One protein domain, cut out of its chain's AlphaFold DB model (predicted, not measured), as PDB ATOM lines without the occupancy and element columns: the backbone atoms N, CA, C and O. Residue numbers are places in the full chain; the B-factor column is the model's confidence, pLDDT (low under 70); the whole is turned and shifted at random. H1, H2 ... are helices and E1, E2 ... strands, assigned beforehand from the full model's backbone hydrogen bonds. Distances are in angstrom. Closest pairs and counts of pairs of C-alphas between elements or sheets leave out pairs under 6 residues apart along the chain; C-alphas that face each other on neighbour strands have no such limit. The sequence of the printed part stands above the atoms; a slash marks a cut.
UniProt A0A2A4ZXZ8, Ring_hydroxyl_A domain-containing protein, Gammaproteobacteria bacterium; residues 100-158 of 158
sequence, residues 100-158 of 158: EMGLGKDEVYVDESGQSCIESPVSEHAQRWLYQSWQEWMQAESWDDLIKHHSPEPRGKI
ATOM      1  N   GLU A 100      16.196 -22.205  29.210       96.25
ATOM      2  CA  GLU A 100      16.237 -23.600  28.748       96.25
ATOM      3  C   GLU A 100      16.687 -23.746  27.283       96.25
ATOM      4  O   GLU A 100      16.781 -24.868  26.773       96.25
ATOM      5  N   MET A 101      17.004 -22.657  26.570       95.25
ATOM      6  CA  MET A 101      17.433 -22.752  25.175       95.25
ATOM      7  C   MET A 101      18.766 -23.506  25.060       95.25
ATOM      8  O   MET A 101      19.798 -23.079  25.585       95.25
ATOM      9  N   GLY A 102      18.741 -24.635  24.347       92.06
ATOM     10  CA  GLY A 102      19.904 -25.515  24.163       92.06
ATOM     11  C   GLY A 102      20.158 -26.493  25.316       92.06
ATOM     12  O   GLY A 102      21.016 -27.361  25.191       92.06
ATOM     13  N   LEU A 103      19.385 -26.438  26.408       91.81
ATOM     14  CA  LEU A 103      19.637 -27.260  27.594       91.81
ATOM     15  C   LEU A 103      19.645 -28.770  27.270       91.81
ATOM     16  O   LEU A 103      18.703 -29.296  26.667       91.81
ATOM     17  N   GLY A 104      20.723 -29.465  27.656       90.75
ATOM     18  CA  GLY A 104      20.953 -30.894  27.394       90.75
ATOM     19  C   GLY A 104      21.350 -31.238  25.949       90.75
ATOM     20  O   GLY A 104      21.459 -32.420  25.590       90.75
ATOM     21  N   LYS A 105      21.507 -30.221  25.098       90.88
ATOM     22  CA  LYS A 105      21.948 -30.327  23.700       90.88
ATOM     23  C   LYS A 105      23.236 -29.549  23.425       90.88
ATOM     24  O   LYS A 105      23.799 -29.758  22.357       90.88
ATOM     25  N   ASP A 106      23.664 -28.713  24.366       92.50
ATOM     26  CA  ASP A 106      24.916 -27.971  24.315       92.50
ATOM     27  C   ASP A 106      26.104 -28.944  24.196       92.50
ATOM     28  O   ASP A 106      26.217 -29.928  24.935       92.50
ATOM     29  N   GLU A 107      27.020 -28.652  23.283       94.19
ATOM     30  CA  GLU A 107      28.283 -29.347  23.098       94.19
ATOM     31  C   GLU A 107      29.412 -28.320  23.003       94.19
ATOM     32  O   GLU A 107      29.560 -27.585  22.024       94.19
ATOM     33  N   VAL A 108      30.233 -28.284  24.052       93.12
ATOM     34  CA  VAL A 108      31.412 -27.425  24.120       93.12
ATOM     35  C   VAL A 108      32.606 -28.160  23.527       93.12
ATOM     36  O   VAL A 108      32.994 -29.234  23.996       93.12
ATOM     37  N   TYR A 109      33.230 -27.562  22.520       92.06
ATOM     38  CA  TYR A 109      34.397 -28.110  21.836       92.06
ATOM     39  C   TYR A 109      35.474 -27.042  21.652       92.06
ATOM     40  O   TYR A 109      35.231 -25.848  21.804       92.06
ATOM     41  N   VAL A 110      36.687 -27.482  21.329       91.75
ATOM     42  CA  VAL A 110      37.794 -26.590  20.978       91.75
ATOM     43  C   VAL A 110      37.987 -26.662  19.472       91.75
ATOM     44  O   VAL A 110      38.152 -27.754  18.927       91.75
ATOM     45  N   ASP A 111      37.930 -25.517  18.794       88.69
ATOM     46  CA  ASP A 111      38.163 -25.462  17.353       88.69
ATOM     47  C   ASP A 111      39.651 -25.670  16.998       88.69
ATOM     48  O   ASP A 111      40.535 -25.676  17.858       88.69
ATOM     49  N   GLU A 112      39.959 -25.808  15.706       89.06
ATOM     50  CA  GLU A 112      41.338 -25.986  15.204       89.06
ATOM     51  C   GLU A 112      42.290 -24.849  15.616       89.06
ATOM     52  O   GLU A 112      43.513 -24.978  15.571       89.06
ATOM     53  N   SER A 113      41.722 -23.713  16.010       85.38
ATOM     54  CA  SER A 113      42.417 -22.500  16.394       85.38
ATOM     55  C   SER A 113      42.729 -22.431  17.897       85.38
ATOM     56  O   SER A 113      43.359 -21.461  18.342       85.38
ATOM     57  N   GLY A 114      42.299 -23.444  18.660       86.75
ATOM     58  CA  GLY A 114      42.428 -23.538  20.111       86.75
ATOM     59  C   GLY A 114      41.357 -22.764  20.884       86.75
ATOM     60  O   GLY A 114      41.509 -22.580  22.088       86.75
ATOM     61  N   GLN A 115      40.309 -22.275  20.216       84.75
ATOM     62  CA  GLN A 115      39.246 -21.490  20.839       84.75
ATOM     63  C   GLN A 115      38.134 -22.406  21.361       84.75
ATOM     64  O   GLN A 115      37.627 -23.240  20.615       84.75
ATOM     65  N   SER A 116      37.723 -22.212  22.618       88.31
ATOM     66  CA  SER A 116      36.509 -22.834  23.159       88.31
ATOM     67  C   SER A 116      35.277 -22.272  22.449       88.31
ATOM     68  O   SER A 116      35.102 -21.049  22.366       88.31
ATOM     69  N   CYS A 117      34.441 -23.176  21.950       88.94
ATOM     70  CA  CYS A 117      33.266 -22.927  21.130       88.94
ATOM     71  C   CYS A 117      32.080 -23.746  21.646       88.94
ATOM     72  O   CYS A 117      32.248 -24.783  22.282       88.94
ATOM     73  N   ILE A 118      30.881 -23.276  21.320       90.88
ATOM     74  CA  ILE A 118      29.612 -23.973  21.532       90.88
ATOM     75  C   ILE A 118      29.050 -24.352  20.150       90.88
ATOM     76  O   ILE A 118      29.308 -23.655  19.163       90.88
ATOM     77  N   GLU A 119      28.341 -25.470  20.039       87.62
ATOM     78  CA  GLU A 119      27.855 -26.053  18.778       87.62
ATOM     79  C   GLU A 119      26.927 -25.132  17.982       87.62
ATOM     80  O   GLU A 119      26.896 -25.197  16.752       87.62
ATOM     81  N   SER A 120      26.206 -24.247  18.672       86.88
ATOM     82  CA  SER A 120      25.268 -23.310  18.069       86.88
ATOM     83  C   SER A 120      25.568 -21.866  18.479       86.88
ATOM     84  O   SER A 120      25.643 -21.575  19.673       86.88
ATOM     85  N   PRO A 121      25.628 -20.911  17.530       82.69
ATOM     86  CA  PRO A 121      25.693 -19.485  17.860       82.69
ATOM     87  C   PRO A 121      24.379 -18.953  18.456       82.69
ATOM     88  O   PRO A 121      24.331 -17.810  18.904       82.69
ATOM     89  N   VAL A 122      23.307 -19.754  18.430       89.31
ATOM     90  CA  VAL A 122      22.010 -19.429  19.026       89.31
ATOM     91  C   VAL A 122      21.703 -20.460  20.113       89.31
ATOM     92  O   VAL A 122      21.163 -21.534  19.838       89.31
ATOM     93  N   SER A 123      22.085 -20.134  21.342       92.44
ATOM     94  CA  SER A 123      21.807 -20.893  22.562       92.44
ATOM     95  C   SER A 123      21.838 -19.948  23.769       92.44
ATOM     96  O   SER A 123      22.239 -18.789  23.644       92.44
ATOM     97  N   GLU A 124      21.426 -20.436  24.941       94.75
ATOM     98  CA  GLU A 124      21.538 -19.697  26.211       94.75
ATOM     99  C   GLU A 124      22.675 -20.218  27.106       94.75
ATOM    100  O   GLU A 124      22.716 -19.935  28.305       94.75
ATOM    101  N   HIS A 125      23.614 -20.982  26.537       93.56
ATOM    102  CA  HIS A 125      24.724 -21.567  27.289       93.56
ATOM    103  C   HIS A 125      25.564 -20.493  28.003       93.56
ATOM    104  O   HIS A 125      25.812 -20.584  29.205       93.56
ATOM    105  N   ALA A 126      25.934 -19.423  27.290       92.25
ATOM    106  CA  ALA A 126      26.721 -18.327  27.854       92.25
ATOM    107  C   ALA A 126      25.979 -17.590  28.985       92.25
ATOM    108  O   ALA A 126      26.593 -17.195  29.974       92.25
ATOM    109  N   GLN A 127      24.657 -17.427  28.872       94.94
ATOM    110  CA  GLN A 127      23.814 -16.810  29.896       94.94
ATOM    111  C   GLN A 127      23.749 -17.693  31.146       94.94
ATOM    112  O   GLN A 127      23.932 -17.186  32.253       94.94
ATOM    113  N   ARG A 128      23.552 -19.010  30.984       95.12
ATOM    114  CA  ARG A 128      23.604 -19.963  32.105       95.12
ATOM    115  C   ARG A 128      24.963 -19.917  32.808       95.12
ATOM    116  O   ARG A 128      24.998 -19.800  34.031       95.12
ATOM    117  N   TRP A 129      26.062 -19.913  32.053       94.38
ATOM    118  CA  TRP A 129      27.416 -19.824  32.609       94.38
ATOM    119  C   TRP A 129      27.680 -18.503  33.352       94.38
ATOM    120  O   TRP A 129      28.289 -18.500  34.425       94.38
ATOM    121  N   LEU A 130      27.175 -17.379  32.830       95.62
ATOM    122  CA  LEU A 130      27.255 -16.073  33.489       95.62
ATOM    123  C   LEU A 130      26.539 -16.084  34.847       95.62
ATOM    124  O   LEU A 130      27.113 -15.626  35.835       95.62
ATOM    125  N   TYR A 131      25.315 -16.614  34.919       96.75
ATOM    126  CA  TYR A 131      24.564 -16.665  36.179       96.75
ATOM    127  C   TYR A 131      25.107 -17.703  37.166       96.75
ATOM    128  O   TYR A 131      25.070 -17.451  38.369       96.75
ATOM    129  N   GLN A 132      25.669 -18.813  36.683       95.81
ATOM    130  CA  GLN A 132      26.411 -19.759  37.519       95.81
ATOM    131  C   GLN A 132      27.640 -19.089  38.142       95.81
ATOM    132  O   GLN A 132      27.798 -19.109  39.361       95.81
ATOM    133  N   SER A 133      28.446 -18.401  37.328       96.06
ATOM    134  CA  SER A 133      29.594 -17.628  37.816       96.06
ATOM    135  C   SER A 133      29.151 -16.560  38.817       96.06
ATOM    136  O   SER A 133      29.721 -16.447  39.894       96.06
ATOM    137  N   TRP A 134      28.090 -15.806  38.514       97.06
ATOM    138  CA  TRP A 134      27.534 -14.817  39.440       97.06
ATOM    139  C   TRP A 134      27.148 -15.443  40.785       97.06
ATOM    140  O   TRP A 134      27.499 -14.899  41.828       97.06
ATOM    141  N   GLN A 135      26.473 -16.594  40.778       97.62
ATOM    142  CA  GLN A 135      26.074 -17.279  42.002       97.62
ATOM    143  C   GLN A 135      27.290 -17.708  42.832       97.62
ATOM    144  O   GLN A 135      27.303 -17.474  44.037       97.62
ATOM    145  N   GLU A 136      28.313 -18.286  42.203       97.38
ATOM    146  CA  GLU A 136      29.546 -18.701  42.884       97.38
ATOM    147  C   GLU A 136      30.279 -17.506  43.504       97.38
ATOM    148  O   GLU A 136      30.670 -17.556  44.668       97.38
ATOM    149  N   TRP A 137      30.379 -16.392  42.774       97.06
ATOM    150  CA  TRP A 137      30.948 -15.147  43.295       97.06
ATOM    151  C   TRP A 137      30.156 -14.577  44.478       97.06
ATOM    152  O   TRP A 137      30.754 -14.040  45.404       97.06
ATOM    153  N   MET A 138      28.824 -14.677  44.456       97.44
ATOM    154  CA  MET A 138      27.966 -14.190  45.543       97.44
ATOM    155  C   MET A 138      27.965 -15.107  46.773       97.44
ATOM    156  O   MET A 138      27.602 -14.653  47.857       97.44
ATOM    157  N   GLN A 139      28.311 -16.385  46.607       97.38
ATOM    158  CA  GLN A 139      28.364 -17.375  47.686       97.38
ATOM    159  C   GLN A 139      29.744 -17.480  48.338       97.38
ATOM    160  O   GLN A 139      29.819 -17.857  49.504       97.38
ATOM    161  N   ALA A 140      30.810 -17.161  47.606       97.81
ATOM    162  CA  ALA A 140      32.168 -17.257  48.115       97.81
ATOM    163  C   ALA A 140      32.443 -16.226  49.220       97.81
ATOM    164  O   ALA A 140      32.170 -15.032  49.071       97.81
ATOM    165  N   GLU A 141      33.056 -16.673  50.315       97.50
ATOM    166  CA  GLU A 141      33.432 -15.783  51.426       97.50
ATOM    167  C   GLU A 141      34.738 -15.023  51.150       97.50
ATOM    168  O   GLU A 141      35.035 -14.000  51.772       97.50
ATOM    169  N   SER A 142      35.553 -15.534  50.224       97.69
ATOM    170  CA  SER A 142      36.850 -14.967  49.861       97.69
ATOM    171  C   SER A 142      37.285 -15.401  48.462       97.69
ATOM    172  O   SER A 142      36.696 -16.289  47.848       97.69
ATOM    173  N   TRP A 143      38.365 -14.800  47.966       97.12
ATOM    174  CA  TRP A 143      38.963 -15.182  46.687       97.12
ATOM    175  C   TRP A 143      39.517 -16.614  46.683       97.12
ATOM    176  O   TRP A 143      39.350 -17.333  45.702       97.12
ATOM    177  N   ASP A 144      40.137 -17.047  47.786       98.06
ATOM    178  CA  ASP A 144      40.680 -18.405  47.910       98.06
ATOM    179  C   ASP A 144      39.561 -19.455  47.925       98.06
ATOM    180  O   ASP A 144      39.682 -20.511  47.303       98.06
ATOM    181  N   ASP A 145      38.457 -19.137  48.605       97.75
ATOM    182  CA  ASP A 145      37.239 -19.949  48.624       97.75
ATOM    183  C   ASP A 145      36.632 -20.061  47.218       97.75
ATOM    184  O   ASP A 145      36.401 -21.166  46.723       97.75
ATOM    185  N   LEU A 146      36.502 -18.928  46.517       97.12
ATOM    186  CA  LEU A 146      36.033 -18.898  45.135       97.12
ATOM    187  C   LEU A 146      36.910 -19.763  44.228       97.12
ATOM    188  O   LEU A 146      36.381 -20.630  43.550       97.12
ATOM    189  N   ILE A 147      38.236 -19.593  44.225       96.00
ATOM    190  CA  ILE A 147      39.133 -20.394  43.369       96.00
ATOM    191  C   ILE A 147      38.966 -21.891  43.635       96.00
ATOM    192  O   ILE A 147      38.987 -22.696  42.705       96.00
ATOM    193  N   LYS A 148      38.828 -22.275  44.906       96.06
ATOM    194  CA  LYS A 148      38.713 -23.675  45.309       96.06
ATOM    195  C   LYS A 148      37.394 -24.309  44.860       96.06
ATOM    196  O   LYS A 148      37.373 -25.510  44.593       96.06
ATOM    197  N   HIS A 149      36.317 -23.526  44.813       94.56
ATOM    198  CA  HIS A 149      34.958 -24.007  44.556       94.56
ATOM    199  C   HIS A 149      34.389 -23.604  43.187       94.56
ATOM    200  O   HIS A 149      33.316 -24.088  42.830       94.56
ATOM    201  N   HIS A 150      35.096 -22.773  42.416       95.31
ATOM    202  CA  HIS A 150      34.670 -22.320  41.095       95.31
ATOM    203  C   HIS A 150      34.495 -23.501  40.143       95.31
ATOM    204  O   HIS A 150      35.336 -24.407  40.082       95.31
ATOM    205  N   SER A 151      33.409 -23.477  39.375       95.25
ATOM    206  CA  SER A 151      33.147 -24.530  38.404       95.25
ATOM    207  C   SER A 151      34.230 -24.567  37.320       95.25
ATOM    208  O   SER A 151      34.639 -23.522  36.808       95.25
ATOM    209  N   PRO A 152      34.710 -25.763  36.933       92.69
ATOM    210  CA  PRO A 152      35.671 -25.884  35.848       92.69
ATOM    211  C   PRO A 152      35.024 -25.500  34.514       92.69
ATOM    212  O   PRO A 152      33.825 -25.691  34.320       92.69
ATOM    213  N   GLU A 153      35.840 -25.018  33.573       88.88
ATOM    214  CA  GLU A 153      35.389 -24.723  32.209       88.88
ATOM    215  C   GLU A 153      34.675 -25.951  31.600       88.88
ATOM    216  O   GLU A 153      35.240 -27.056  31.622       88.88
ATOM    217  N   PRO A 154      33.451 -25.790  31.062       90.44
ATOM    218  CA  PRO A 154      32.682 -26.905  30.526       90.44
ATOM    219  C   PRO A 154      33.369 -27.511  29.297       90.44
ATOM    220  O   PRO A 154      34.020 -26.817  28.518       90.44
ATOM    221  N   ARG A 155      33.227 -28.830  29.115       91.50
ATOM    222  CA  ARG A 155      33.763 -29.565  27.959       91.50
ATOM    223  C   ARG A 155      32.839 -30.702  27.560       91.50
ATOM    224  O   ARG A 155      32.332 -31.419  28.419       91.50
ATOM    225  N   GLY A 156      32.717 -30.924  26.256       91.94
ATOM    226  CA  GLY A 156      31.848 -31.948  25.698       91.94
ATOM    227  C   GLY A 156      30.376 -31.598  25.886       91.94
ATOM    228  O   GLY A 156      30.004 -30.427  25.938       91.94
ATOM    229  N   LYS A 157      29.541 -32.631  25.967       91.38
ATOM    230  CA  LYS A 157      28.095 -32.478  26.087       91.38
ATOM    231  C   LYS A 157      27.678 -32.124  27.515       91.38
ATOM    232  O   LYS A 157      28.085 -32.824  28.446       91.38
ATOM    233  N   ILE A 158      26.834 -31.103  27.660       85.94
ATOM    234  CA  ILE A 158      26.362 -30.554  28.945       85.94
ATOM    235  C   ILE A 158      24.852 -30.293  28.968       85.94
ATOM    236  O   ILE A 158      24.206 -30.241  27.894       85.94
TER     237      ILE A 158
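AT A GLANCE: This is residues 100 to 158 of the 158 residues of the protein "Ring_hydroxyl_A domain-containing protein" of Gammaproteobacteria bacterium (UniProt A0A2A4ZXZ8). The domain is an open, flat frame: hairpin E1 and E2 makes one end, long helix H1 runs away from it, short H2 sits at the far end, and residues 150 to 158 run back, residues 156 to 157 pairing antiparallel with 107 to 108 of E1. Printed are 59 residues, with two named strands, then two named helices, in the order E1, E2, H1, H2; the class is mixed, with 29 residues, under half, in named elements. It is loose, radius of gyration of the C-alphas 13.2 A, spanning 36 by 27 by 15 A.

IN THESE COORDINATES: E1, residues 107 to 110, begins at C-alpha 107 (28.283, -29.347, 23.098); E2 is 116 to 118. H1, residues 125 to 139, is 21.1 A long. H2, residues 143 to 149, ends at C-alpha 149 (34.958, -24.007, 44.556).

HOW THE PARTS SIT: E1 and E2 are antiparallel at 151 degrees, with N 109 and O 117 3.0 A apart, within hydrogen-bond range. H1, with residues 136 to 137 alone, only just touches H2, with 3 pairs of C-alphas within 8 A, closest Trp 137 and Leu 146 at 6.6 A; they run opposite ways at a steep tilt of 57 degrees. In H1 and H2 every O i to N i+4 pair is within hydrogen-bond range. H2 is apart from E1 and E2.

THE WHOLE: The farthest C-alphas, Glu 112 and Glu 141, are 38.5 A apart. The printed part has no cut, no link is long, and no printed residue is under pLDDT 70.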